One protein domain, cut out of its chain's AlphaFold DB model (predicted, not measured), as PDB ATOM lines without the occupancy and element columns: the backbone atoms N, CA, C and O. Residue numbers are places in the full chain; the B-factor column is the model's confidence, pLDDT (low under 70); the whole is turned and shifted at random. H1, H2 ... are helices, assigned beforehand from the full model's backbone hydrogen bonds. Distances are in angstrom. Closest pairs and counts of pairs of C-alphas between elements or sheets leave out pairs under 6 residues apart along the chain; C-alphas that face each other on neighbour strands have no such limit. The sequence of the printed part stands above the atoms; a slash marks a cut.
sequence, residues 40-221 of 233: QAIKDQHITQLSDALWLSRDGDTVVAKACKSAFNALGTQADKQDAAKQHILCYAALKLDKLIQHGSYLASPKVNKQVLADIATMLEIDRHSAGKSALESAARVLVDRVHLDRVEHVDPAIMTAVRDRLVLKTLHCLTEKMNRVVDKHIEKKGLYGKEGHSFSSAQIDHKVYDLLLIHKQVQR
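Overview. This is residues 40 to 221 of the 233 residues of an uncharacterized protein of Shewanella baltica (strain OS195) (UniProt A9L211). Two long helices, H3 and H6, meet in a V, residues 82 to 92 of H3 on residues 176 to 187 of H6, and most of H6 runs away from this meeting as one arm. H4 and H7 pack on the H3 arm, H2 and H5 pack on H6 near the base of the V, and H1 crosses the far part of H6 at residues 159 to 167. The printed part has 182 residues with seven named helices, H1 to H7 in chain order, and no named strand: all helix, the helices mostly crossed. It is compact, with a radius of gyration of the C-alphas of 18.5 A, and flat, spanning 55 by 45 by 21 A.

Arrangement. Begin with the two hubs, H6, residues 157 to 190, and H3, residues 78 to 102, which touch four helices each. They touch each other at Ala 85 and Val 183, the closest C-alphas, 5.7 A apart, at a steep tilt of 46 degrees, opposite ways. Look along residues 171 to 182 of H6 for H2, residues 60 to 73, which touches it with C-alphas 68 and 179 closest at 5.4 A. H5, residues 135 to 145, touches H2, with C-alphas 68 and 140 closest at 5.0 A, and touches residues 175 to 179 of H6, with C-alphas 137 and 175 closest at 6.4 A. H5 also touches residues 84 to 88 of H3, about perpendicular at 82 degrees, with C-alphas 88 and 136 closest at 7.0 A. At residues 159 to 167 of H6 find H1, residues 40 to 57; the closest C-alphas, those of Ser 51 and Val 163, are 5.4 A apart. H1 is apart from H3 and H5. Turn to residues 90 to 97 of H3: H4, residues 110 to 123, touches them and makes a helical hairpin with H3, at a shallow tilt of 25 degrees, C-alphas 97 and 113 closest at 6.4 A. H7, residues 202 to 221, touches residues 89 to 97 of H3 with its residues 202 to 209, C-alphas 93 and 205 closest at 6.3 A. Its residues 209 to 216 touch residues 112 to 116 of H4, C-alphas 116 and 212 closest at 6.1 A. Every O i to N i+4 pair is within hydrogen-bond range in H1, H2, H3, H5 and H6; H4 has 9 of 10 and H7 15 of 16.

Along the chain. Find C-alpha 157 at (-52.481, -24.829, -55.619); from there H6 runs 48.9 A to C-alpha 190. H3 measures 35.9 A, H7 29.1 A and H1 25.6 A from first to last C-alpha. H1 begins at C-alpha 40, (-39.614, -16.799, -54.168), and H7 ends at C-alpha 221, (-16.497, -33.046, -19.476).

Size, cuts and confidence. The C-alphas of Val 155 and Val 219, the two farthest apart, are 56.9 A apart. The printed part has no cut. The links H4 to H5, H5 to H6 and H6 to H7 are long, with 11 residues each. The mean pLDDT of the printed part is 91.7, and residues 128 to 131 are under 70.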
ATOM      1  N   GLN A  40     -39.328 -15.933 -55.310       87.12
ATOM      2  CA  GLN A  40     -39.614 -16.799 -54.168       87.12
ATOM      3  C   GLN A  40     -39.880 -15.978 -52.902       87.12
ATOM      4  O   GLN A  40     -40.886 -16.208 -52.241       87.12
ATOM      5  N   ALA A  41     -39.069 -14.954 -52.625       87.50
ATOM      6  CA  ALA A  41     -39.271 -14.074 -51.473       87.50
ATOM      7  C   ALA A  41     -40.628 -13.343 -51.514       87.50
ATOM      8  O   ALA A  41     -41.323 -13.268 -50.501       87.50
ATOM      9  N   ILE A  42     -41.046 -12.855 -52.689       88.44
ATOM     10  CA  ILE A  42     -42.366 -12.228 -52.875       88.44
ATOM     11  C   ILE A  42     -43.488 -13.244 -52.624       88.44
ATOM     12  O   ILE A  42     -44.465 -12.927 -51.944       88.44
ATOM     13  N   LYS A  43     -43.351 -14.473 -53.140       88.62
ATOM     14  CA  LYS A  43     -44.315 -15.552 -52.883       88.62
ATOM     15  C   LYS A  43     -44.403 -15.876 -51.394       88.62
ATOM     16  O   LYS A  43     -45.507 -15.941 -50.864       88.62
ATOM     17  N   ASP A  44     -43.272 -16.014 -50.712       90.06
ATOM     18  CA  ASP A  44     -43.227 -16.320 -49.280       90.06
ATOM     19  C   ASP A  44     -43.862 -15.204 -48.445       90.06
ATOM     20  O   ASP A  44     -44.609 -15.483 -47.502       90.06
ATOM     21  N   GLN A  45     -43.626 -13.939 -48.813       92.94
ATOM     22  CA  GLN A  45     -44.268 -12.783 -48.189       92.94
ATOM     23  C   GLN A  45     -45.785 -12.805 -48.400       92.94
ATOM     24  O   GLN A  45     -46.536 -12.598 -47.446       92.94
ATOM     25  N   HIS A  46     -46.242 -13.098 -49.618       91.81
ATOM     26  CA  HIS A  46     -47.664 -13.214 -49.925       91.81
ATOM     27  C   HIS A  46     -48.328 -14.350 -49.132       91.81
ATOM     28  O   HIS A  46     -49.380 -14.150 -48.526       91.81
ATOM     29  N   ILE A  47     -47.672 -15.513 -49.046       94.19
ATOM     30  CA  ILE A  47     -48.108 -16.644 -48.217       94.19
ATOM     31  C   ILE A  47     -48.211 -16.216 -46.744       94.19
ATOM     32  O   ILE A  47     -49.172 -16.592 -46.074       94.19
ATOM     33  N   THR A  48     -47.261 -15.420 -46.227       94.12
ATOM     34  CA  THR A  48     -47.302 -14.911 -44.838       94.12
ATOM     35  C   THR A  48     -48.545 -14.060 -44.634       94.12
ATOM     36  O   THR A  48     -49.368 -14.369 -43.775       94.12
ATOM     37  N   GLN A  49     -48.711 -13.038 -45.472       95.25
ATOM     38  CA  GLN A  49     -49.805 -12.076 -45.372       95.25
ATOM     39  C   GLN A  49     -51.169 -12.759 -45.450       95.25
ATOM     40  O   GLN A  49     -52.043 -12.483 -44.629       95.25
ATOM     41  N   LEU A  50     -51.340 -13.687 -46.394       94.94
ATOM     42  CA  LEU A  50     -52.586 -14.425 -46.547       94.94
ATOM     43  C   LEU A  50     -52.860 -15.323 -45.331       94.94
ATOM     44  O   LEU A  50     -53.978 -15.333 -44.820       94.94
ATOM     45  N   SER A  51     -51.844 -16.028 -44.821       95.38
ATOM     46  CA  SER A  51     -51.999 -16.861 -43.622       95.38
ATOM     47  C   SER A  51     -52.362 -16.041 -42.376       95.38
ATOM     48  O   SER A  51     -53.218 -16.455 -41.594       95.38
ATOM     49  N   ASP A  52     -51.786 -14.850 -42.209       95.25
ATOM     50  CA  ASP A  52     -52.086 -13.974 -41.076       95.25
ATOM     51  C   ASP A  52     -53.477 -13.354 -41.181       95.25
ATOM     52  O   ASP A  52     -54.217 -13.348 -40.197       95.25
ATOM     53  N   ALA A  53     -53.875 -12.909 -42.374       95.62
ATOM     54  CA  ALA A  53     -55.216 -12.391 -42.616       95.62
ATOM     55  C   ALA A  53     -56.295 -13.458 -42.358       95.62
ATOM     56  O   ALA A  53     -57.298 -13.187 -41.690       95.62
ATOM     57  N   LEU A  54     -56.083 -14.692 -42.830       95.88
ATOM     58  CA  LEU A  54     -56.992 -15.812 -42.569       95.88
ATOM     59  C   LEU A  54     -57.057 -16.164 -41.079       95.88
ATOM     60  O   LEU A  54     -58.143 -16.392 -40.555       95.88
ATOM     61  N   TRP A  55     -55.921 -16.167 -40.382       96.56
ATOM     62  CA  TRP A  55     -55.891 -16.402 -38.938       96.56
ATOM     63  C   TRP A  55     -56.700 -15.357 -38.161       96.56
ATOM     64  O   TRP A  55     -57.507 -15.710 -37.301       96.56
ATOM     65  N   LEU A  56     -56.499 -14.076 -38.481       95.44
ATOM     66  CA  LEU A  56     -57.158 -12.954 -37.813       95.44
ATOM     67  C   LEU A  56     -58.659 -12.916 -38.105       95.44
ATOM     68  O   LEU A  56     -59.458 -12.809 -37.181       95.44
ATOM     69  N   SER A  57     -59.053 -13.057 -39.373       94.69
ATOM     70  CA  SER A  57     -60.469 -13.064 -39.781       94.69
ATOM     71  C   SER A  57     -61.282 -14.189 -39.137       94.69
ATOM     72  O   SER A  57     -62.489 -14.045 -38.953       94.69
ATOM     73  N   ARG A  58     -60.629 -15.294 -38.767       94.62
ATOM     74  CA  ARG A  58     -61.250 -16.450 -38.103       94.62
ATOM     75  C   ARG A  58     -61.141 -16.412 -36.584       94.62
ATOM     76  O   ARG A  58     -61.568 -17.364 -35.936       94.62
ATOM     77  N   ASP A  59     -60.549 -15.354 -36.031       95.00
ATOM     78  CA  ASP A  59     -60.267 -15.227 -34.602       95.00
ATOM     79  C   ASP A  59     -59.560 -16.484 -34.051       95.00
ATOM     80  O   ASP A  59     -59.950 -17.081 -33.039       95.00
ATOM     81  N   GLY A  60     -58.528 -16.937 -34.782       95.06
ATOM     82  CA  GLY A  60     -57.867 -18.221 -34.540       95.06
ATOM     83  C   GLY A  60     -57.364 -18.374 -33.102       95.06
ATOM     84  O   GLY A  60     -57.534 -19.431 -32.495       95.06
ATOM     85  N   ASP A  61     -56.844 -17.298 -32.507       95.88
ATOM     86  CA  ASP A  61     -56.366 -17.302 -31.121       95.88
ATOM     87  C   ASP A  61     -57.475 -17.578 -30.105       95.88
ATOM     88  O   ASP A  61     -57.268 -18.325 -29.141       95.88
ATOM     89  N   THR A  62     -58.658 -17.000 -30.307       96.44
ATOM     90  CA  THR A  62     -59.802 -17.204 -29.417       96.44
ATOM     91  C   THR A  62     -60.398 -18.591 -29.601       96.44
ATOM     92  O   THR A  62     -60.751 -19.232 -28.607       96.44
ATOM     93  N   VAL A  63     -60.485 -19.081 -30.843       96.69
ATOM     94  CA  VAL A  63     -60.938 -20.447 -31.145       96.69
ATOM     95  C   VAL A  63     -60.056 -21.466 -30.427       96.69
ATOM     96  O   VAL A  63     -60.565 -22.305 -29.678       96.69
ATOM     97  N   VAL A  64     -58.734 -21.343 -30.572       97.56
ATOM     98  CA  VAL A  64     -57.771 -22.230 -29.909       97.56
ATOM     99  C   VAL A  64     -57.854 -22.096 -28.389       97.56
ATOM    100  O   VAL A  64     -57.952 -23.102 -27.688       97.56
ATOM    101  N   ALA A  65     -57.906 -20.875 -27.850       97.12
ATOM    102  CA  ALA A  65     -58.004 -20.670 -26.404       97.12
ATOM    103  C   ALA A  65     -59.281 -21.281 -25.799       97.12
ATOM    104  O   ALA A  65     -59.237 -21.845 -24.700       97.12
ATOM    105  N   LYS A  66     -60.420 -21.184 -26.498       97.44
ATOM    106  CA  LYS A  66     -61.677 -21.832 -26.098       97.44
ATOM    107  C   LYS A  66     -61.544 -23.352 -26.144       97.44
ATOM    108  O   LYS A  66     -61.905 -24.005 -25.169       97.44
ATOM    109  N   ALA A  67     -60.968 -23.904 -27.212       97.50
ATOM    110  CA  ALA A  67     -60.736 -25.340 -27.347       97.50
ATOM    111  C   ALA A  67     -59.841 -25.898 -26.227       97.50
ATOM    112  O   ALA A  67     -60.201 -26.902 -25.616       97.50
ATOM    113  N   CYS A  68     -58.736 -25.224 -25.889       97.50
ATOM    114  CA  CYS A  68     -57.852 -25.632 -24.792       97.50
ATOM    115  C   CYS A  68     -58.584 -25.658 -23.445       97.50
ATOM    116  O   CYS A  68     -58.502 -26.641 -22.711       97.50
ATOM    117  N   LYS A  69     -59.346 -24.599 -23.131       96.88
ATOM    118  CA  LYS A  69     -60.149 -24.543 -21.901       96.88
ATOM    119  C   LYS A  69     -61.199 -25.649 -21.862       96.88
ATOM    120  O   LYS A  69     -61.353 -26.289 -20.829       96.88
ATOM    121  N   SER A  70     -61.908 -25.879 -22.966       96.62
ATOM    122  CA  SER A  70     -62.927 -26.929 -23.047       96.62
ATOM    123  C   SER A  70     -62.324 -28.321 -22.883       96.62
ATOM    124  O   SER A  70     -62.846 -29.102 -22.095       96.62
ATOM    125  N   ALA A  71     -61.205 -28.612 -23.552       96.31
ATOM    126  CA  ALA A  71     -60.499 -29.886 -23.418       96.31
ATOM    127  C   ALA A  71     -60.042 -30.137 -21.973       96.31
ATOM    128  O   ALA A  71     -60.255 -31.220 -21.438       96.31
ATOM    129  N   PHE A  72     -59.483 -29.119 -21.313       95.75
ATOM    130  CA  PHE A  72     -59.056 -29.234 -19.920       95.75
ATOM    131  C   PHE A  72     -60.239 -29.369 -18.948       95.75
ATOM    132  O   PHE A  72     -60.196 -30.152 -18.001       95.75
ATOM    133  N   ASN A  73     -61.322 -28.624 -19.171       94.62
ATOM    134  CA  ASN A  73     -62.507 -28.672 -18.312       94.62
ATOM    135  C   ASN A  73     -63.272 -29.991 -18.429       94.62
ATOM    136  O   ASN A  73     -63.872 -30.402 -17.437       94.62
ATOM    137  N   ALA A  74     -63.228 -30.628 -19.602       94.19
ATOM    138  CA  ALA A  74     -63.830 -31.931 -19.864       94.19
ATOM    139  C   ALA A  74     -63.122 -33.089 -19.143       94.19
ATOM    140  O   ALA A  74     -63.677 -34.183 -19.076       94.19
ATOM    141  N   LEU A  75     -61.922 -32.863 -18.591       90.62
ATOM    142  CA  LEU A  75     -61.300 -33.819 -17.680       90.62
ATOM    143  C   LEU A  75     -62.182 -34.010 -16.442       90.62
ATOM    144  O   LEU A  75     -62.795 -33.054 -15.960       90.62
ATOM    145  N   GLY A  76     -62.219 -35.243 -15.937       88.19
ATOM    146  CA  GLY A  76     -63.112 -35.669 -14.867       88.19
ATOM    147  C   GLY A  76     -62.790 -35.039 -13.515       88.19
ATOM    148  O   GLY A  76     -63.058 -33.862 -13.249       88.19
ATOM    149  N   THR A  77     -62.267 -35.855 -12.613       92.56
ATOM    150  CA  THR A  77     -62.016 -35.460 -11.231       92.56
ATOM    151  C   THR A  77     -60.876 -34.444 -11.123       92.56
ATOM    152  O   THR A  77     -60.134 -34.160 -12.066       92.56
ATOM    153  N   GLN A  78     -60.725 -33.861  -9.933       90.00
ATOM    154  CA  GLN A  78     -59.610 -32.962  -9.653       90.00
ATOM    155  C   GLN A  78     -58.253 -33.687  -9.704       90.00
ATOM    156  O   GLN A  78     -57.275 -33.059 -10.103       90.00
ATOM    157  N   ALA A  79     -58.207 -34.976  -9.351       89.56
ATOM    158  CA  ALA A  79     -57.009 -35.803  -9.474       89.56
ATOM    159  C   ALA A  79     -56.628 -35.994 -10.952       89.56
ATOM    160  O   ALA A  79     -55.504 -35.686 -11.335       89.56
ATOM    161  N   ASP A  80     -57.601 -36.320 -11.815       90.69
ATOM    162  CA  ASP A  80     -57.362 -36.470 -13.262       90.69
ATOM    163  C   ASP A  80     -56.779 -35.191 -13.886       90.69
ATOM    164  O   ASP A  80     -55.920 -35.238 -14.765       90.69
ATOM    165  N   LYS A  81     -57.236 -34.020 -13.423       92.75
ATOM    166  CA  LYS A  81     -56.724 -32.713 -13.869       92.75
ATOM    167  C   LYS A  81     -55.287 -32.461 -13.427       92.75
ATOM    168  O   LYS A  81     -54.528 -31.868 -14.192       92.75
ATOM    169  N   GLN A  82     -54.920 -32.898 -12.226       92.00
ATOM    170  CA  GLN A  82     -53.553 -32.788 -11.720       92.00
ATOM    171  C   GLN A  82     -52.609 -33.702 -12.501       92.00
ATOM    172  O   GLN A  82     -51.569 -33.236 -12.965       92.00
ATOM    173  N   ASP A  83     -52.998 -34.954 -12.728       91.19
ATOM    174  CA  ASP A  83     -52.195 -35.915 -13.488       91.19
ATOM    175  C   ASP A  83     -52.038 -35.479 -14.948       91.19
ATOM    176  O   ASP A  83     -50.934 -35.488 -15.497       91.19
ATOM    177  N   ALA A  84     -53.118 -35.002 -15.572       92.50
ATOM    178  CA  ALA A  84     -53.064 -34.460 -16.924       92.50
ATOM    179  C   ALA A  84     -52.189 -33.199 -17.017       92.50
ATOM    180  O   ALA A  84     -51.479 -33.027 -18.008       92.50
ATOM    181  N   ALA A  85     -52.214 -32.330 -15.999       93.88
ATOM    182  CA  ALA A  85     -51.340 -31.162 -15.918       93.88
ATOM    183  C   ALA A  85     -49.867 -31.580 -15.818       93.88
ATOM    184  O   ALA A  85     -49.059 -31.146 -16.639       93.88
ATOM    185  N   LYS A  86     -49.529 -32.477 -14.882       93.00
ATOM    186  CA  LYS A  86     -48.180 -33.044 -14.725       93.00
ATOM    187  C   LYS A  86     -47.692 -33.668 -16.041       93.00
ATOM    188  O   LYS A  86     -46.617 -33.324 -16.530       93.00
ATOM    189  N   GLN A  87     -48.514 -34.501 -16.677       93.06
ATOM    190  CA  GLN A  87     -48.159 -35.138 -17.944       93.06
ATOM    191  C   GLN A  87     -48.000 -34.129 -19.088       93.06
ATOM    192  O   GLN A  87     -47.091 -34.270 -19.903       93.06
ATOM    193  N   HIS A  88     -48.843 -33.095 -19.166       95.12
ATOM    194  CA  HIS A  88     -48.703 -32.045 -20.177       95.12
ATOM    195  C   HIS A  88     -47.395 -31.265 -20.017       95.12
ATOM    196  O   HIS A  88     -46.718 -31.022 -21.011       95.12
ATOM    197  N   ILE A  89     -47.002 -30.951 -18.785       95.06
ATOM    198  CA  ILE A  89     -45.732 -30.284 -18.483       95.06
ATOM    199  C   ILE A  89     -44.532 -31.165 -18.880       95.06
ATOM    200  O   ILE A  89     -43.577 -30.667 -19.481       95.06
ATOM    201  N   LEU A  90     -44.602 -32.481 -18.657       94.50
ATOM    202  CA  LEU A  90     -43.586 -33.422 -19.145       94.50
ATOM    203  C   LEU A  90     -43.532 -33.472 -20.687       94.50
ATOM    204  O   LEU A  90     -42.448 -33.440 -21.272       94.50
ATOM    205  N   CYS A  91     -44.685 -33.504 -21.362       94.81
ATOM    206  CA  CYS A  91     -44.764 -33.418 -22.826       94.81
ATOM    207  C   CYS A  91     -44.179 -32.098 -23.354       94.81
ATOM    208  O   CYS A  91     -43.485 -32.092 -24.371       94.81
ATOM    209  N   TYR A  92     -44.423 -30.987 -22.656       95.38
ATOM    210  CA  TYR A  92     -43.869 -29.682 -23.003       95.38
ATOM    211  C   TYR A  92     -42.339 -29.670 -22.894       95.38
ATOM    212  O   TYR A  92     -41.665 -29.192 -23.808       95.38
ATOM    213  N   ALA A  93     -41.775 -30.271 -21.841       94.56
ATOM    214  CA  ALA A  93     -40.329 -30.442 -21.709       94.56
ATOM    215  C   ALA A  93     -39.731 -31.227 -22.892       94.56
ATOM    216  O   ALA A  93     -38.712 -30.821 -23.454       94.56
ATOM    217  N   ALA A  94     -40.389 -32.308 -23.324       93.81
ATOM    218  CA  ALA A  94     -39.948 -33.088 -24.482       93.81
ATOM    219  C   ALA A  94     -39.997 -32.277 -25.780       93.81
ATOM    220  O   ALA A  94     -39.009 -32.234 -26.510       93.81
ATOM    221  N   LEU A  95     -41.088 -31.540 -26.016       93.25
ATOM    222  CA  LEU A  95     -41.203 -30.642 -27.167       93.25
ATOM    223  C   LEU A  95     -40.064 -29.609 -27.205       93.25
ATOM    224  O   LEU A  95     -39.568 -29.259 -28.276       93.25
ATOM    225  N   LYS A  96     -39.643 -29.095 -26.046       93.31
ATOM    226  CA  LYS A  96     -38.546 -28.122 -25.947       93.31
ATOM    227  C   LYS A  96     -37.201 -28.747 -26.288       93.31
ATOM    228  O   LYS A  96     -36.438 -28.162 -27.055       93.31
ATOM    229  N   LEU A  97     -36.943 -29.945 -25.779       93.69
ATOM    230  CA  LEU A  97     -35.752 -30.723 -26.103       93.69
ATOM    231  C   LEU A  97     -35.678 -31.075 -27.598       93.69
ATOM    232  O   LEU A  97     -34.615 -30.939 -28.207       93.69
ATOM    233  N   ASP A  98     -36.803 -31.439 -28.213       92.25
ATOM    234  CA  ASP A  98     -36.883 -31.702 -29.654       92.25
ATOM    235  C   ASP A  98     -36.609 -30.439 -30.476       92.25
ATOM    236  O   ASP A  98     -35.846 -30.481 -31.444       92.25
ATOM    237  N   LYS A  99     -37.151 -29.284 -30.064       92.31
ATOM    238  CA  LYS A  99     -36.858 -27.991 -30.706       92.31
ATOM    239  C   LYS A  99     -35.382 -27.615 -30.614       92.31
ATOM    240  O   LYS A  99     -34.839 -27.063 -31.566       92.31
ATOM    241  N   LEU A 100     -34.716 -27.922 -29.501       93.38
ATOM    242  CA  LEU A 100     -33.278 -27.690 -29.369       93.38
ATOM    243  C   LEU A 100     -32.477 -28.524 -30.375       93.38
ATOM    244  O   LEU A 100     -31.560 -27.985 -30.990       93.38
ATOM    245  N   ILE A 101     -32.844 -29.792 -30.589       92.38
ATOM    246  CA  ILE A 101     -32.222 -30.634 -31.623       92.38
ATOM    247  C   ILE A 101     -32.490 -30.059 -33.018       92.38
ATOM    248  O   ILE A 101     -31.558 -29.902 -33.802       92.38
ATOM    249  N   GLN A 102     -33.743 -29.706 -33.322       91.62
ATOM    250  CA  GLN A 102     -34.129 -29.147 -34.625       91.62
ATOM    251  C   GLN A 102     -33.384 -27.844 -34.947       91.62
ATOM    252  O   GLN A 102     -33.052 -27.597 -36.102       91.62
ATOM    253  N   HIS A 103     -33.086 -27.029 -33.933       92.12
ATOM    254  CA  HIS A 103     -32.311 -25.795 -34.079       92.12
ATOM    255  C   HIS A 103     -30.787 -26.002 -33.999       92.12
ATOM    256  O   HIS A 103     -30.043 -25.024 -33.963       92.12
ATOM    257  N   GLY A 104     -30.302 -27.248 -33.963       88.38
ATOM    258  CA  GLY A 104     -28.871 -27.560 -34.001       88.38
ATOM    259  C   GLY A 104     -28.123 -27.314 -32.688       88.38
ATOM    260  O   GLY A 104     -26.912 -27.094 -32.698       88.38
ATOM    261  N   SER A 105     -28.812 -27.333 -31.543       90.50
ATOM    262  CA  SER A 105     -28.157 -27.219 -30.239       90.50
ATOM    263  C   SER A 105     -27.224 -28.403 -29.991       90.50
ATOM    264  O   SER A 105     -27.658 -29.551 -29.961       90.50
ATOM    265  N   TYR A 106     -25.952 -28.116 -29.709       87.81
ATOM    266  CA  TYR A 106     -24.966 -29.132 -29.328       87.81
ATOM    267  C   TYR A 106     -25.209 -29.716 -27.924       87.81
ATOM    268  O   TYR A 106     -24.552 -30.680 -27.538       87.81
ATOM    269  N   LEU A 107     -26.081 -29.094 -27.118       89.31
ATOM    270  CA  LEU A 107     -26.394 -29.549 -25.760       89.31
ATOM    271  C   LEU A 107     -27.384 -30.715 -25.761       89.31
ATOM    272  O   LEU A 107     -27.316 -31.575 -24.887       89.31
ATOM    273  N   ALA A 108     -28.313 -30.728 -26.719       90.75
ATOM    274  CA  ALA A 108     -29.413 -31.679 -26.762       90.75
ATOM    275  C   ALA A 108     -29.082 -32.852 -27.691       90.75
ATOM    276  O   ALA A 108     -28.545 -32.683 -28.782       90.75
ATOM    277  N   SER A 109     -29.429 -34.063 -27.267       91.25
ATOM    278  CA  SER A 109     -29.325 -35.269 -28.093       91.25
ATOM    279  C   SER A 109     -30.332 -36.306 -27.605       91.25
ATOM    280  O   SER A 109     -30.686 -36.275 -26.428       91.25
ATOM    281  N   PRO A 110     -30.764 -37.277 -28.429       89.50
ATOM    282  CA  PRO A 110     -31.739 -38.280 -27.994       89.50
ATOM    283  C   PRO A 110     -31.339 -39.016 -26.704       89.50
ATOM    284  O   PRO A 110     -32.187 -39.285 -25.853       89.50
ATOM    285  N   LYS A 111     -30.040 -39.296 -26.523       88.69
ATOM    286  CA  LYS A 111     -29.508 -39.960 -25.323       88.69
ATOM    287  C   LYS A 111     -29.604 -39.066 -24.083       88.69
ATOM    288  O   LYS A 111     -30.098 -39.520 -23.056       88.69
ATOM    289  N   VAL A 112     -29.163 -37.812 -24.188       90.44
ATOM    290  CA  VAL A 112     -29.193 -36.845 -23.075       90.44
ATOM    291  C   VAL A 112     -30.633 -36.463 -22.731       90.44
ATOM    292  O   VAL A 112     -31.014 -36.470 -21.566       90.44
ATOM    293  N   ASN A 113     -31.464 -36.214 -23.743       91.62
ATOM    294  CA  ASN A 113     -32.866 -35.836 -23.584       91.62
ATOM    295  C   ASN A 113     -33.648 -36.888 -22.793       91.62
ATOM    296  O   ASN A 113     -34.478 -36.530 -21.964       91.62
ATOM    297  N   LYS A 114     -33.360 -38.181 -23.000       90.81
ATOM    298  CA  LYS A 114     -33.989 -39.263 -22.232       90.81
ATOM    299  C   LYS A 114     -33.705 -39.147 -20.731       90.81
ATOM    300  O   LYS A 114     -34.618 -39.357 -19.939       90.81
ATOM    301  N   GLN A 115     -32.474 -38.800 -20.349       90.75
ATOM    302  CA  GLN A 115     -32.115 -38.591 -18.945       90.75
ATOM    303  C   GLN A 115     -32.784 -37.335 -18.382       90.75
ATOM    304  O   GLN A 115     -33.443 -37.410 -17.352       90.75
ATOM    305  N   VAL A 116     -32.702 -36.210 -19.102       92.75
ATOM    306  CA  VAL A 116     -33.336 -34.945 -18.689       92.75
ATOM    307  C   VAL A 116     -34.842 -35.125 -18.465       92.75
ATOM    308  O   VAL A 116     -35.391 -34.632 -17.483       92.75
ATOM    309  N   LEU A 117     -35.524 -35.871 -19.340       93.00
ATOM    310  CA  LEU A 117     -36.946 -36.181 -19.175       93.00
ATOM    311  C   LEU A 117     -37.228 -37.096 -17.981       93.00
ATOM    312  O   LEU A 117     -38.262 -36.924 -17.341       93.00
ATOM    313  N   ALA A 118     -36.340 -38.040 -17.663       91.00
ATOM    314  CA  ALA A 118     -36.478 -38.875 -16.470       91.00
ATOM    315  C   ALA A 118     -36.340 -38.045 -15.180       91.00
ATOM    316  O   ALA A 118     -37.126 -38.221 -14.245       91.00
ATOM    317  N   ASP A 119     -35.410 -37.087 -15.159       91.25
ATOM    318  CA  ASP A 119     -35.213 -36.176 -14.028       91.25
ATOM    319  C   ASP A 119     -36.442 -35.267 -13.835       91.25
ATOM    320  O   ASP A 119     -36.960 -35.128 -12.725       91.25
ATOM    321  N   ILE A 120     -36.986 -34.715 -14.928       92.69
ATOM    322  CA  ILE A 120     -38.220 -33.910 -14.901       92.69
ATOM    323  C   ILE A 120     -39.430 -34.759 -14.490       92.69
ATOM    324  O   ILE A 120     -40.235 -34.319 -13.673       92.69
ATOM    325  N   ALA A 121     -39.568 -35.985 -14.998       92.31
ATOM    326  CA  ALA A 121     -40.645 -36.889 -14.593       92.31
ATOM    327  C   ALA A 121     -40.583 -37.209 -13.091       92.31
ATOM    328  O   ALA A 121     -41.612 -37.208 -12.421       92.31
ATOM    329  N   THR A 122     -39.378 -37.396 -12.545       91.25
ATOM    330  CA  THR A 122     -39.165 -37.590 -11.102       91.25
ATOM    331  C   THR A 122     -39.569 -36.351 -10.302       91.25
ATOM    332  O   THR A 122     -40.230 -36.473  -9.272       91.25
ATOM    333  N   MET A 123     -39.222 -35.153 -10.782       91.06
ATOM    334  CA  MET A 123     -39.629 -33.880 -10.170       91.06
ATOM    335  C   MET A 123     -41.159 -33.715 -10.135       91.06
ATOM    336  O   MET A 123     -41.695 -33.170  -9.169       91.06
ATOM    337  N   LEU A 124     -41.848 -34.190 -11.176       91.25
ATOM    338  CA  LEU A 124     -43.308 -34.153 -11.316       91.25
ATOM    339  C   LEU A 124     -44.024 -35.320 -10.615       91.25
ATOM    340  O   LEU A 124     -45.255 -35.339 -10.589       91.25
ATOM    341  N   GLU A 125     -43.277 -36.270 -10.044       89.62
ATOM    342  CA  GLU A 125     -43.801 -37.496  -9.424       89.62
ATOM    343  C   GLU A 125     -44.624 -38.343 -10.409       89.62
ATOM    344  O   GLU A 125     -45.740 -38.766 -10.116       89.62
ATOM    345  N   ILE A 126     -44.089 -38.547 -11.615       88.00
ATOM    346  CA  ILE A 126     -44.700 -39.384 -12.651       88.00
ATOM    347  C   ILE A 126     -43.879 -40.669 -12.795       88.00
ATOM    348  O   ILE A 126     -42.722 -40.629 -13.215       88.00
ATOM    349  N   ASP A 127     -44.504 -41.817 -12.523       72.25
ATOM    350  CA  ASP A 127     -43.862 -43.141 -12.614       72.25
ATOM    351  C   ASP A 127     -43.493 -43.541 -14.052       72.25
ATOM    352  O   ASP A 127     -42.591 -44.343 -14.293       72.25
ATOM    353  N   ARG A 128     -44.207 -42.997 -15.046       62.44
ATOM    354  CA  ARG A 128     -43.971 -43.271 -16.468       62.44
ATOM    355  C   ARG A 128     -43.172 -42.141 -17.105       62.44
ATOM    356  O   ARG A 128     -43.710 -41.091 -17.428       62.44
ATOM    357  N   HIS A 129     -41.906 -42.408 -17.403       62.41
ATOM    358  CA  HIS A 129     -41.007 -41.456 -18.071       62.41
ATOM    359  C   HIS A 129     -41.259 -41.298 -19.587       62.41
ATOM    360  O   HIS A 129     -40.394 -40.804 -20.311       62.41
ATOM    361  N   SER A 130     -42.407 -41.744 -20.114       61.31
ATOM    362  CA  SER A 130     -42.729 -41.580 -21.533       61.31
ATOM    363  C   SER A 130     -43.417 -40.236 -21.779       61.31
ATOM    364  O   SER A 130     -44.629 -40.076 -21.630       61.31
ATOM    365  N   ALA A 131     -42.626 -39.258 -22.214       66.94
ATOM    366  CA  ALA A 131     -43.138 -38.006 -22.753       66.94
ATOM    367  C   ALA A 131     -43.623 -38.237 -24.196       66.94
ATOM    368  O   ALA A 131     -42.863 -38.153 -25.156       66.94
ATOM    369  N   GLY A 132     -44.888 -38.639 -24.336       71.06
ATOM    370  CA  GLY A 132     -45.559 -38.783 -25.632       71.06
ATOM    371  C   GLY A 132     -46.195 -37.476 -26.113       71.06
ATOM    372  O   GLY A 132     -45.947 -36.402 -25.571       71.06
ATOM    373  N   LYS A 133     -47.079 -37.562 -27.112       80.38
ATOM    374  CA  LYS A 133     -47.938 -36.430 -27.496       80.38
ATOM    375  C   LYS A 133     -48.856 -36.061 -26.330       80.38
ATOM    376  O   LYS A 133     -49.426 -36.949 -25.694       80.38
ATOM    377  N   SER A 134     -49.039 -34.767 -26.070       87.81
ATOM    378  CA  SER A 134     -49.939 -34.329 -25.006       87.81
ATOM    379  C   SER A 134     -51.386 -34.705 -25.342       87.81
ATOM    380  O   SER A 134     -51.933 -34.282 -26.365       87.81
ATOM    381  N   ALA A 135     -52.026 -35.491 -24.470       89.56
ATOM    382  CA  ALA A 135     -53.434 -35.861 -24.617       89.56
ATOM    383  C   ALA A 135     -54.349 -34.625 -24.583       89.56
ATOM    384  O   ALA A 135     -55.314 -34.549 -25.340       89.56
ATOM    385  N   LEU A 136     -53.999 -33.628 -23.767       93.12
ATOM    386  CA  LEU A 136     -54.702 -32.349 -23.681       93.12
ATOM    387  C   LEU A 136     -54.636 -31.562 -24.991       93.12
ATOM    388  O   LEU A 136     -55.668 -31.114 -25.492       93.12
ATOM    389  N   GLU A 137     -53.444 -31.418 -25.574       93.44
ATOM    390  CA  GLU A 137     -53.293 -30.761 -26.878       93.44
ATOM    391  C   GLU A 137     -54.004 -31.547 -27.981       93.44
ATOM    392  O   GLU A 137     -54.639 -30.948 -28.841       93.44
ATOM    393  N   SER A 138     -53.964 -32.883 -27.927       93.12
ATOM    394  CA  SER A 138     -54.660 -33.750 -28.886       93.12
ATOM    395  C   SER A 138     -56.181 -33.581 -28.798       93.12
ATOM    396  O   SER A 138     -56.848 -33.421 -29.818       93.12
ATOM    397  N   ALA A 139     -56.737 -33.537 -27.586       93.94
ATOM    398  CA  ALA A 139     -58.157 -33.283 -27.366       93.94
ATOM    399  C   ALA A 139     -58.564 -31.873 -27.825       93.94
ATOM    400  O   ALA A 139     -59.584 -31.705 -28.493       93.94
ATOM    401  N   ALA A 140     -57.747 -30.858 -27.530       95.38
ATOM    402  CA  ALA A 140     -57.976 -29.500 -28.015       95.38
ATOM    403  C   ALA A 140     -57.884 -29.421 -29.547       95.38
ATOM    404  O   ALA A 140     -58.706 -28.753 -30.173       95.38
ATOM    405  N   ARG A 141     -56.950 -30.151 -30.169       94.69
ATOM    406  CA  ARG A 141     -56.795 -30.220 -31.626       94.69
ATOM    407  C   ARG A 141     -58.058 -30.743 -32.300       94.69
ATOM    408  O   ARG A 141     -58.533 -30.098 -33.228       94.69
ATOM    409  N   VAL A 142     -58.663 -31.807 -31.769       95.31
ATOM    410  CA  VAL A 142     -59.943 -32.346 -32.269       95.31
ATOM    411  C   VAL A 142     -61.056 -31.292 -32.248       95.31
ATOM    412  O   VAL A 142     -61.883 -31.253 -33.156       95.31
ATOM    413  N   LEU A 143     -61.095 -30.426 -31.232       94.94
ATOM    414  CA  LEU A 143     -62.080 -29.342 -31.158       94.94
ATOM    415  C   LEU A 143     -61.795 -28.233 -32.177       94.94
ATOM    416  O   LEU A 143     -62.731 -27.720 -32.787       94.94
ATOM    417  N   VAL A 144     -60.523 -27.880 -32.380       94.88
ATOM    418  CA  VAL A 144     -60.110 -26.867 -33.364       94.88
ATOM    419  C   VAL A 144     -60.355 -27.341 -34.799       94.88
ATOM    420  O   VAL A 144     -60.807 -26.555 -35.629       94.88
ATOM    421  N   ASP A 145     -60.122 -28.621 -35.089       93.00
ATOM    422  CA  ASP A 145     -60.287 -29.194 -36.433       93.00
ATOM    423  C   ASP A 145     -61.722 -29.105 -36.950       93.00
ATOM    424  O   ASP A 145     -61.938 -28.940 -38.147       93.00
ATOM    425  N   ARG A 146     -62.710 -29.105 -36.049       92.62
ATOM    426  CA  ARG A 146     -64.126 -28.896 -36.400       92.62
ATOM    427  C   ARG A 146     -64.416 -27.499 -36.949       92.62
ATOM    428  O   ARG A 146     -65.440 -27.302 -37.591       92.62
ATOM    429  N   VAL A 147     -63.549 -26.527 -36.668       91.19
ATOM    430  CA  VAL A 147     -63.693 -25.130 -37.107       91.19
ATOM    431  C   VAL A 147     -62.965 -24.886 -38.436       91.19
ATOM    432  O   VAL A 147     -63.152 -23.839 -39.050       91.19
ATOM    433  N   HIS A 148     -62.171 -25.852 -38.916       90.12
ATOM    434  CA  HIS A 148     -61.472 -25.790 -40.206       90.12
ATOM    435  C   HIS A 148     -60.616 -24.522 -40.390       90.12
ATOM    436  O   HIS A 148     -60.650 -23.871 -41.439       90.12
ATOM    437  N   LEU A 149     -59.825 -24.162 -39.367       89.94
ATOM    438  CA  LEU A 149     -58.930 -22.992 -39.407       89.94
ATOM    439  C   LEU A 149     -57.889 -23.054 -40.534       89.94
ATOM    440  O   LEU A 149     -57.365 -22.017 -40.931       89.94
ATOM    441  N   ASP A 150     -57.609 -24.244 -41.052       89.81
ATOM    442  CA  ASP A 150     -56.658 -24.549 -42.115       89.81
ATOM    443  C   ASP A 150     -57.281 -24.553 -43.521       89.81
ATOM    444  O   ASP A 150     -56.561 -24.716 -44.505       89.81
ATOM    445  N   ARG A 151     -58.599 -24.345 -43.657       90.69
ATOM    446  CA  ARG A 151     -59.249 -24.263 -44.972       90.69
ATOM    447  C   ARG A 151     -58.725 -23.052 -45.741       90.69
ATOM    448  O   ARG A 151     -58.801 -21.928 -45.248       90.69
ATOM    449  N   VAL A 152     -58.237 -23.246 -46.960       91.81
ATOM    450  CA  VAL A 152     -57.738 -22.167 -47.826       91.81
ATOM    451  C   VAL A 152     -58.367 -22.328 -49.199       91.81
ATOM    452  O   VAL A 152     -58.376 -23.426 -49.744       91.81
ATOM    453  N   GLU A 153     -58.877 -21.234 -49.754       90.50
ATOM    454  CA  GLU A 153     -59.374 -21.179 -51.127       90.50
ATOM    455  C   GLU A 153     -58.457 -20.236 -51.907       90.50
ATOM    456  O   GLU A 153     -58.345 -19.055 -51.579       90.50
ATOM    457  N   HIS A 154     -57.730 -20.775 -52.887       91.31
ATOM    458  CA  HIS A 154     -56.793 -20.008 -53.701       91.31
ATOM    459  C   HIS A 154     -56.641 -20.644 -55.089       91.31
ATOM    460  O   HIS A 154     -56.648 -21.866 -55.212       91.31
ATOM    461  N   VAL A 155     -56.500 -19.815 -56.131       91.50
ATOM    462  CA  VAL A 155     -56.424 -20.273 -57.535       91.50
ATOM    463  C   VAL A 155     -55.128 -21.040 -57.813       91.50
ATOM    464  O   VAL A 155     -55.131 -22.019 -58.549       91.50
ATOM    465  N   ASP A 156     -54.021 -20.609 -57.206       92.12
ATOM    466  CA  ASP A 156     -52.730 -21.307 -57.259       92.12
ATOM    467  C   ASP A 156     -52.660 -22.413 -56.177       92.12
ATOM    468  O   ASP A 156     -52.654 -22.079 -54.982       92.12
ATOM    469  N   PRO A 157     -52.555 -23.706 -56.559       92.75
ATOM    470  CA  PRO A 157     -52.481 -24.829 -55.619       92.75
ATOM    471  C   PRO A 157     -51.224 -24.842 -54.739       92.75
ATOM    472  O   PRO A 157     -51.264 -25.354 -53.614       92.75
ATOM    473  N   ALA A 158     -50.106 -24.292 -55.222       91.00
ATOM    474  CA  ALA A 158     -48.860 -24.239 -54.462       91.00
ATOM    475  C   ALA A 158     -48.972 -23.226 -53.318       91.00
ATOM    476  O   ALA A 158     -48.608 -23.528 -52.181       91.00
ATOM    477  N   ILE A 159     -49.559 -22.056 -53.598       92.38
ATOM    478  CA  ILE A 159     -49.856 -21.047 -52.572       92.38
ATOM    479  C   ILE A 159     -50.875 -21.601 -51.575       92.38
ATOM    480  O   ILE A 159     -50.657 -21.496 -50.371       92.38
ATOM    481  N   MET A 160     -51.943 -22.252 -52.050       94.44
ATOM    482  CA  MET A 160     -52.947 -22.877 -51.182       94.44
ATOM    483  C   MET A 160     -52.309 -23.848 -50.177       94.44
ATOM    484  O   MET A 160     -52.570 -23.766 -48.978       94.44
ATOM    485  N   THR A 161     -51.446 -24.740 -50.669       95.38
ATOM    486  CA  THR A 161     -50.741 -25.733 -49.849       95.38
ATOM    487  C   THR A 161     -49.830 -25.063 -48.825       95.38
ATOM    488  O   THR A 161     -49.938 -25.351 -47.637       95.38
ATOM    489  N   ALA A 162     -49.002 -24.106 -49.251       94.56
ATOM    490  CA  ALA A 162     -48.071 -23.422 -48.359       94.56
ATOM    491  C   ALA A 162     -48.779 -22.592 -47.269       94.56
ATOM    492  O   ALA A 162     -48.337 -22.561 -46.119       94.56
ATOM    493  N   VAL A 163     -49.900 -21.943 -47.604       95.88
ATOM    494  CA  VAL A 163     -50.720 -21.201 -46.632       95.88
ATOM    495  C   VAL A 163     -51.361 -22.157 -45.631       95.88
ATOM    496  O   VAL A 163     -51.315 -21.889 -44.431       95.88
ATOM    497  N   ARG A 164     -51.920 -23.282 -46.096       95.81
ATOM    498  CA  ARG A 164     -52.485 -24.313 -45.219       95.81
ATOM    499  C   ARG A 164     -51.431 -24.842 -44.249       95.81
ATOM    500  O   ARG A 164     -51.685 -24.879 -43.050       95.81
ATOM    501  N   ASP A 165     -50.246 -25.189 -44.740       95.44
ATOM    502  CA  ASP A 165     -49.175 -25.735 -43.904       95.44
ATOM    503  C   ASP A 165     -48.724 -24.712 -42.846       95.44
ATOM    504  O   ASP A 165     -48.546 -25.055 -41.673       95.44
ATOM    505  N   ARG A 166     -48.649 -23.422 -43.208       95.06
ATOM    506  CA  ARG A 166     -48.419 -22.343 -42.234       95.06
ATOM    507  C   ARG A 166     -49.533 -22.208 -41.203       95.06
ATOM    508  O   ARG A 166     -49.231 -22.036 -40.025       95.06
ATOM    509  N   LEU A 167     -50.797 -22.290 -41.611       95.94
ATOM    510  CA  LEU A 167     -51.933 -22.248 -40.686       95.94
ATOM    511  C   LEU A 167     -51.919 -23.442 -39.726       95.94
ATOM    512  O   LEU A 167     -52.185 -23.266 -38.537       95.94
ATOM    513  N   VAL A 168     -51.544 -24.634 -40.196       95.19
ATOM    514  CA  VAL A 168     -51.364 -25.825 -39.349       95.19
ATOM    515  C   VAL A 168     -50.251 -25.595 -38.327       95.19
ATOM    516  O   VAL A 168     -50.474 -25.795 -37.133       95.19
ATOM    517  N   LEU A 169     -49.082 -25.107 -38.754       93.44
ATOM    518  CA  LEU A 169     -47.977 -24.786 -37.844       93.44
ATOM    519  C   LEU A 169     -48.365 -23.712 -36.818       93.44
ATOM    520  O   LEU A 169     -48.090 -23.871 -35.627       93.44
ATOM    521  N   LYS A 170     -49.056 -22.652 -37.253       95.06
ATOM    522  CA  LYS A 170     -49.565 -21.586 -36.379       95.06
ATOM    523  C   LYS A 170     -50.575 -22.127 -35.366       95.06
ATOM    524  O   LYS A 170     -50.507 -21.782 -34.189       95.06
ATOM    525  N   THR A 171     -51.445 -23.041 -35.796       95.56
ATOM    526  CA  THR A 171     -52.416 -23.712 -34.924       95.56
ATOM    527  C   THR A 171     -51.725 -24.560 -33.865       95.56
ATOM    528  O   THR A 171     -52.067 -24.450 -32.692       95.56
ATOM    529  N   LEU A 172     -50.733 -25.371 -34.247       93.25
ATOM    530  CA  LEU A 172     -49.961 -26.187 -33.305       93.25
ATOM    531  C   LEU A 172     -49.207 -25.316 -32.296       93.25
ATOM    532  O   LEU A 172     -49.249 -25.585 -31.098       93.25
ATOM    533  N   HIS A 173     -48.569 -24.239 -32.760       94.06
ATOM    534  CA  HIS A 173     -47.869 -23.307 -31.881       94.06
ATOM    535  C   HIS A 173     -48.815 -22.642 -30.872       94.06
ATOM    536  O   HIS A 173     -48.539 -22.652 -29.670       94.06
ATOM    537  N   CYS A 174     -49.950 -22.121 -31.350       96.19
ATOM    538  CA  CYS A 174     -50.956 -21.493 -30.501       96.19
ATOM    539  C   CYS A 174     -51.577 -22.507 -29.524       96.19
ATOM    540  O   CYS A 174     -51.771 -22.180 -28.358       96.19
ATOM    541  N   LEU A 175     -51.826 -23.755 -29.946       95.94
ATOM    542  CA  LEU A 175     -52.343 -24.821 -29.077       95.94
ATOM    543  C   LEU A 175     -51.437 -25.059 -27.872       95.94
ATOM    544  O   LEU A 175     -51.932 -25.040 -26.745       95.94
ATOM    545  N   THR A 176     -50.132 -25.226 -28.096       95.12
ATOM    546  CA  THR A 176     -49.167 -25.392 -27.003       95.12
ATOM    547  C   THR A 176     -49.161 -24.175 -26.089       95.12
ATOM    548  O   THR A 176     -49.295 -24.307 -24.878       95.12
ATOM    549  N   GLU A 177     -49.085 -22.965 -26.645       95.81
ATOM    550  CA  GLU A 177     -49.041 -21.748 -25.833       95.81
ATOM    551  C   GLU A 177     -50.315 -21.559 -24.988       95.81
ATOM    552  O   GLU A 177     -50.252 -21.251 -23.794       95.81
ATOM    553  N   LYS A 178     -51.498 -21.747 -25.585       97.69
ATOM    554  CA  LYS A 178     -52.770 -21.599 -24.870       97.69
ATOM    555  C   LYS A 178     -52.992 -22.731 -23.873       97.69
ATOM    556  O   LYS A 178     -53.539 -22.451 -22.806       97.69
ATOM    557  N   MET A 179     -52.580 -23.962 -24.176       97.69
ATOM    558  CA  MET A 179     -52.692 -25.077 -23.234       97.69
ATOM    559  C   MET A 179     -51.766 -24.880 -22.032       97.69
ATOM    560  O   MET A 179     -52.252 -24.968 -20.906       97.69
ATOM    561  N   ASN A 180     -50.511 -24.472 -22.251       96.94
ATOM    562  CA  ASN A 180     -49.585 -24.095 -21.181       96.94
ATOM    563  C   ASN A 180     -50.219 -23.054 -20.251       96.94
ATOM    564  O   ASN A 180     -50.269 -23.248 -19.044       96.94
ATOM    565  N   ARG A 181     -50.824 -21.991 -20.803       97.62
ATOM    566  CA  ARG A 181     -51.520 -20.966 -19.999       97.62
ATOM    567  C   ARG A 181     -52.697 -21.524 -19.189       97.62
ATOM    568  O   ARG A 181     -52.997 -21.002 -18.118       97.62
ATOM    569  N   VAL A 182     -53.429 -22.509 -19.714       97.38
ATOM    570  CA  VAL A 182     -54.543 -23.154 -18.994       97.38
ATOM    571  C   VAL A 182     -54.006 -24.014 -17.851       97.38
ATOM    572  O   VAL A 182     -54.524 -23.930 -16.737       97.38
ATOM    573  N   VAL A 183     -52.958 -24.791 -18.117       96.75
ATOM    574  CA  VAL A 183     -52.316 -25.673 -17.141       96.75
ATOM    575  C   VAL A 183     -51.596 -24.874 -16.054       96.75
ATOM    576  O   VAL A 183     -51.828 -25.131 -14.876       96.75
ATOM    577  N   ASP A 184     -50.831 -23.844 -16.408       96.69
ATOM    578  CA  ASP A 184     -50.142 -22.966 -15.456       96.69
ATOM    579  C   ASP A 184     -51.142 -22.302 -14.494       96.69
ATOM    580  O   ASP A 184     -50.948 -22.319 -13.280       96.69
ATOM    581  N   LYS A 185     -52.279 -21.812 -15.010       96.00
ATOM    582  CA  LYS A 185     -53.365 -21.273 -14.169       96.00
ATOM    583  C   LYS A 185     -53.964 -22.317 -13.233       96.00
ATOM    584  O   LYS A 185     -54.415 -21.975 -12.140       96.00
ATOM    585  N   HIS A 186     -54.038 -23.576 -13.663       95.25
ATOM    586  CA  HIS A 186     -54.504 -24.660 -12.807       95.25
ATOM    587  C   HIS A 186     -53.509 -24.943 -11.677       95.25
ATOM    588  O   HIS A 186     -53.929 -25.025 -10.523       95.25
ATOM    589  N   ILE A 187     -52.220 -25.049 -12.011       94.06
ATOM    590  CA  ILE A 187     -51.110 -25.262 -11.072       94.06
ATOM    591  C   ILE A 187     -51.102 -24.163 -10.009       94.06
ATOM    592  O   ILE A 187     -51.134 -24.470  -8.819       94.06
ATOM    593  N   GLU A 188     -51.163 -22.900 -10.435       93.44
ATOM    594  CA  GLU A 188     -51.187 -21.735  -9.548       93.44
ATOM    595  C   GLU A 188     -52.414 -21.752  -8.627       93.44
ATOM    596  O   GLU A 188     -52.285 -21.715  -7.405       93.44
ATOM    597  N   LYS A 189     -53.621 -21.894  -9.194       93.62
ATOM    598  CA  LYS A 189     -54.875 -21.877  -8.422       93.62
ATOM    599  C   LYS A 189     -54.957 -23.004  -7.388       93.62
ATOM    600  O   LYS A 189     -55.680 -22.878  -6.400       93.62
ATOM    601  N   LYS A 190     -54.309 -24.136  -7.655       92.06
ATOM    602  CA  LYS A 190     -54.355 -25.327  -6.801       92.06
ATOM    603  C   LYS A 190     -53.124 -25.484  -5.915       92.06
ATOM    604  O   LYS A 190     -53.118 -26.420  -5.124       92.06
ATOM    605  N   GLY A 191     -52.138 -24.590  -6.026       88.94
ATOM    606  CA  GLY A 191     -50.889 -24.675  -5.274       88.94
ATOM    607  C   GLY A 191     -50.179 -26.005  -5.511       88.94
ATOM    608  O   GLY A 191     -49.860 -26.703  -4.556       88.94
ATOM    609  N   LEU A 192     -50.022 -26.409  -6.777       88.75
ATOM    610  CA  LEU A 192     -49.327 -27.657  -7.100       88.75
ATOM    611  C   LEU A 192     -47.819 -27.408  -7.139       88.75
ATOM    612  O   LEU A 192     -47.340 -26.544  -7.872       88.75
ATOM    613  N   TYR A 193     -47.081 -28.207  -6.377       88.12
ATOM    614  CA  TYR A 193     -45.628 -28.134  -6.279       88.12
ATOM    615  C   TYR A 193     -45.016 -29.470  -6.688       88.12
ATOM    616  O   TYR A 193     -45.629 -30.523  -6.517       88.12
ATOM    617  N   GLY A 194     -43.823 -29.413  -7.273       83.00
ATOM    618  CA  GLY A 194     -43.025 -30.602  -7.534       83.00
ATOM    619  C   GLY A 194     -42.332 -31.066  -6.258       83.00
ATOM    620  O   GLY A 194     -42.355 -30.383  -5.231       83.00
ATOM    621  N   LYS A 195     -41.623 -32.191  -6.350       83.25
ATOM    622  CA  LYS A 195     -40.877 -32.773  -5.223       83.25
ATOM    623  C   LYS A 195     -39.842 -31.818  -4.606       83.25
ATOM    624  O   LYS A 195     -39.516 -31.921  -3.430       83.25
ATOM    625  N   GLU A 196     -39.339 -30.878  -5.400       80.19
ATOM    626  CA  GLU A 196     -38.368 -29.859  -4.983       80.19
ATOM    627  C   GLU A 196     -39.009 -28.668  -4.239       80.19
ATOM    628  O   GLU A 196     -38.310 -27.735  -3.863       80.19
ATOM    629  N   GLY A 197     -40.334 -28.660  -4.039       80.31
ATOM    630  CA  GLY A 197     -41.054 -27.574  -3.360       80.31
ATOM    631  C   GLY A 197     -41.340 -26.346  -4.236       80.31
ATOM    632  O   GLY A 197     -41.902 -25.363  -3.760       80.31
ATOM    633  N   HIS A 198     -40.996 -26.397  -5.525       83.75
ATOM    634  CA  HIS A 198     -41.260 -25.332  -6.493       83.75
ATOM    635  C   HIS A 198     -42.468 -25.651  -7.383       83.75
ATOM    636  O   HIS A 198     -42.731 -26.809  -7.710       83.75
ATOM    637  N   SER A 199     -43.201 -24.612  -7.798       86.69
ATOM    638  CA  SER A 199     -44.282 -24.743  -8.784       86.69
ATOM    639  C   SER A 199     -43.700 -25.152 -10.138       86.69
ATOM    640  O   SER A 199     -42.761 -24.523 -10.626       86.69
ATOM    641  N   PHE A 200     -44.267 -26.176 -10.772       88.19
ATOM    642  CA  PHE A 200     -43.775 -26.732 -12.040       88.19
ATOM    643  C   PHE A 200     -44.447 -26.099 -13.269       88.19
ATOM    644  O   PHE A 200     -44.952 -26.788 -14.152       88.19
ATOM    645  N   SER A 201     -44.469 -24.768 -13.333       93.19
ATOM    646  CA  SER A 201     -45.033 -24.056 -14.486       93.19
ATOM    647  C   SER A 201     -44.206 -24.261 -15.757       93.19
ATOM    648  O   SER A 201     -43.033 -24.639 -15.720       93.19
ATOM    649  N   SER A 202     -44.799 -23.922 -16.898       93.19
ATOM    650  CA  SER A 202     -44.119 -23.946 -18.195       93.19
ATOM    651  C   SER A 202     -42.828 -23.112 -18.191       93.19
ATOM    652  O   SER A 202     -41.807 -23.554 -18.707       93.19
ATOM    653  N   ALA A 203     -42.834 -21.943 -17.539       92.12
ATOM    654  CA  ALA A 203     -41.642 -21.104 -17.391       92.12
ATOM    655  C   ALA A 203     -40.546 -21.774 -16.544       92.12
ATOM    656  O   ALA A 203     -39.367 -21.693 -16.876       92.12
ATOM    657  N   GLN A 204     -40.922 -22.476 -15.472       91.44
ATOM    658  CA  GLN A 204     -39.958 -23.214 -14.658       91.44
ATOM    659  C   GLN A 204     -39.327 -24.367 -15.448       91.44
ATOM    660  O   GLN A 204     -38.127 -24.609 -15.330       91.44
ATOM    661  N   ILE A 205     -40.114 -25.060 -16.277       93.69
ATOM    662  CA  ILE A 205     -39.594 -26.104 -17.168       93.69
ATOM    663  C   ILE A 205     -38.592 -25.547 -18.168       93.69
ATOM    664  O   ILE A 205     -37.580 -26.205 -18.409       93.69
ATOM    665  N   ASP A 206     -38.826 -24.351 -18.711       92.69
ATOM    666  CA  ASP A 206     -37.869 -23.707 -19.613       92.69
ATOM    667  C   ASP A 206     -36.494 -23.619 -18.959       92.69
ATOM    668  O   ASP A 206     -35.520 -24.108 -19.527       92.69
ATOM    669  N   HIS A 207     -36.423 -23.087 -17.737       91.94
ATOM    670  CA  HIS A 207     -35.175 -23.010 -16.979       91.94
ATOM    671  C   HIS A 207     -34.601 -24.395 -16.666       91.94
ATOM    672  O   HIS A 207     -33.436 -24.667 -16.964       91.94
ATOM    673  N   LYS A 208     -35.432 -25.306 -16.148       92.94
ATOM    674  CA  LYS A 208     -34.997 -26.631 -15.694       92.94
ATOM    675  C   LYS A 208     -34.388 -27.469 -16.818       92.94
ATOM    676  O   LYS A 208     -33.393 -28.155 -16.594       92.94
ATOM    677  N   VAL A 209     -34.952 -27.406 -18.026       93.88
ATOM    678  CA  VAL A 209     -34.409 -28.105 -19.199       93.88
ATOM    679  C   VAL A 209     -32.987 -27.632 -19.499       93.88
ATOM    680  O   VAL A 209     -32.098 -28.463 -19.683       93.88
ATOM    681  N   TYR A 210     -32.744 -26.319 -19.522       93.75
ATOM    682  CA  TYR A 210     -31.403 -25.791 -19.781       93.75
ATOM    683  C   TYR A 210     -30.417 -26.140 -18.663       93.75
ATOM    684  O   TYR A 210     -29.302 -26.569 -18.964       93.75
ATOM    685  N   ASP A 211     -30.829 -26.020 -17.402       93.81
ATOM    686  CA  ASP A 211     -29.975 -26.335 -16.254       93.81
ATOM    687  C   ASP A 211     -29.524 -27.799 -16.278       93.81
ATOM    688  O   ASP A 211     -28.330 -28.087 -16.167       93.81
ATOM    689  N   LEU A 212     -30.451 -28.733 -16.511       93.31
ATOM    690  CA  LEU A 212     -30.142 -30.164 -16.579       93.31
ATOM    691  C   LEU A 212     -29.217 -30.502 -17.758       93.31
ATOM    692  O   LEU A 212     -28.282 -31.291 -17.604       93.31
ATOM    693  N   LEU A 213     -29.419 -29.873 -18.921       93.88
ATOM    694  CA  LEU A 213     -28.524 -30.036 -20.071       93.88
ATOM    695  C   LEU A 213     -27.102 -29.530 -19.774       93.88
ATOM    696  O   LEU A 213     -26.120 -30.177 -20.149       93.88
ATOM    697  N   LEU A 214     -26.974 -28.387 -19.094       93.44
ATOM    698  CA  LEU A 214     -25.678 -27.826 -18.711       93.44
ATOM    699  C   LEU A 214     -24.962 -28.703 -17.683       93.44
ATOM    700  O   LEU A 214     -23.775 -28.986 -17.863       93.44
ATOM    701  N   ILE A 215     -25.678 -29.172 -16.658       92.62
ATOM    702  CA  ILE A 215     -25.149 -30.098 -15.650       92.62
ATOM    703  C   ILE A 215     -24.631 -31.365 -16.334       92.62
ATOM    704  O   ILE A 215     -23.481 -31.749 -16.118       92.62
ATOM    705  N   HIS A 216     -25.420 -31.972 -17.226       90.88
ATOM    706  CA  HIS A 216     -24.996 -33.174 -17.942       90.88
ATOM    707  C   HIS A 216     -23.714 -32.934 -18.755       90.88
ATOM    708  O   HIS A 216     -22.781 -33.738 -18.704       90.88
ATOM    709  N   LYS A 217     -23.620 -31.810 -19.480       91.06
ATOM    710  CA  LYS A 217     -22.407 -31.460 -20.237       91.06
ATOM    711  C   LYS A 217     -21.190 -31.266 -19.325       91.06
ATOM    712  O   LYS A 217     -20.088 -31.682 -19.681       91.06
ATOM    713  N   GLN A 218     -21.362 -30.627 -18.168       91.19
ATOM    714  CA  GLN A 218     -20.279 -30.415 -17.203       91.19
ATOM    715  C   GLN A 218     -19.790 -31.736 -16.601       91.19
ATOM    716  O   GLN A 218     -18.580 -31.956 -16.534       91.19
ATOM    717  N   VAL A 219     -20.713 -32.628 -16.228       89.12
ATOM    718  CA  VAL A 219     -20.393 -33.964 -15.707       89.12
ATOM    719  C   VAL A 219     -19.622 -34.776 -16.744       89.12
ATOM    720  O   VAL A 219     -18.563 -35.310 -16.424       89.12
ATOM    721  N   GLN A 220     -20.094 -34.803 -17.993       88.00
ATOM    722  CA  GLN A 220     -19.419 -35.521 -19.073       88.00
ATOM    723  C   GLN A 220     -18.001 -34.984 -19.306       88.00
ATOM    724  O   GLN A 220     -17.048 -35.753 -19.331       88.00
ATOM    725  N   ARG A 221     -17.827 -33.657 -19.353       87.50
ATOM    726  CA  ARG A 221     -16.497 -33.046 -19.476       87.50
ATOM    727  C   ARG A 221     -15.573 -33.426 -18.313       87.50
ATOM    728  O   ARG A 221     -14.382 -33.633 -18.523       87.50
TER     729      ARG A 221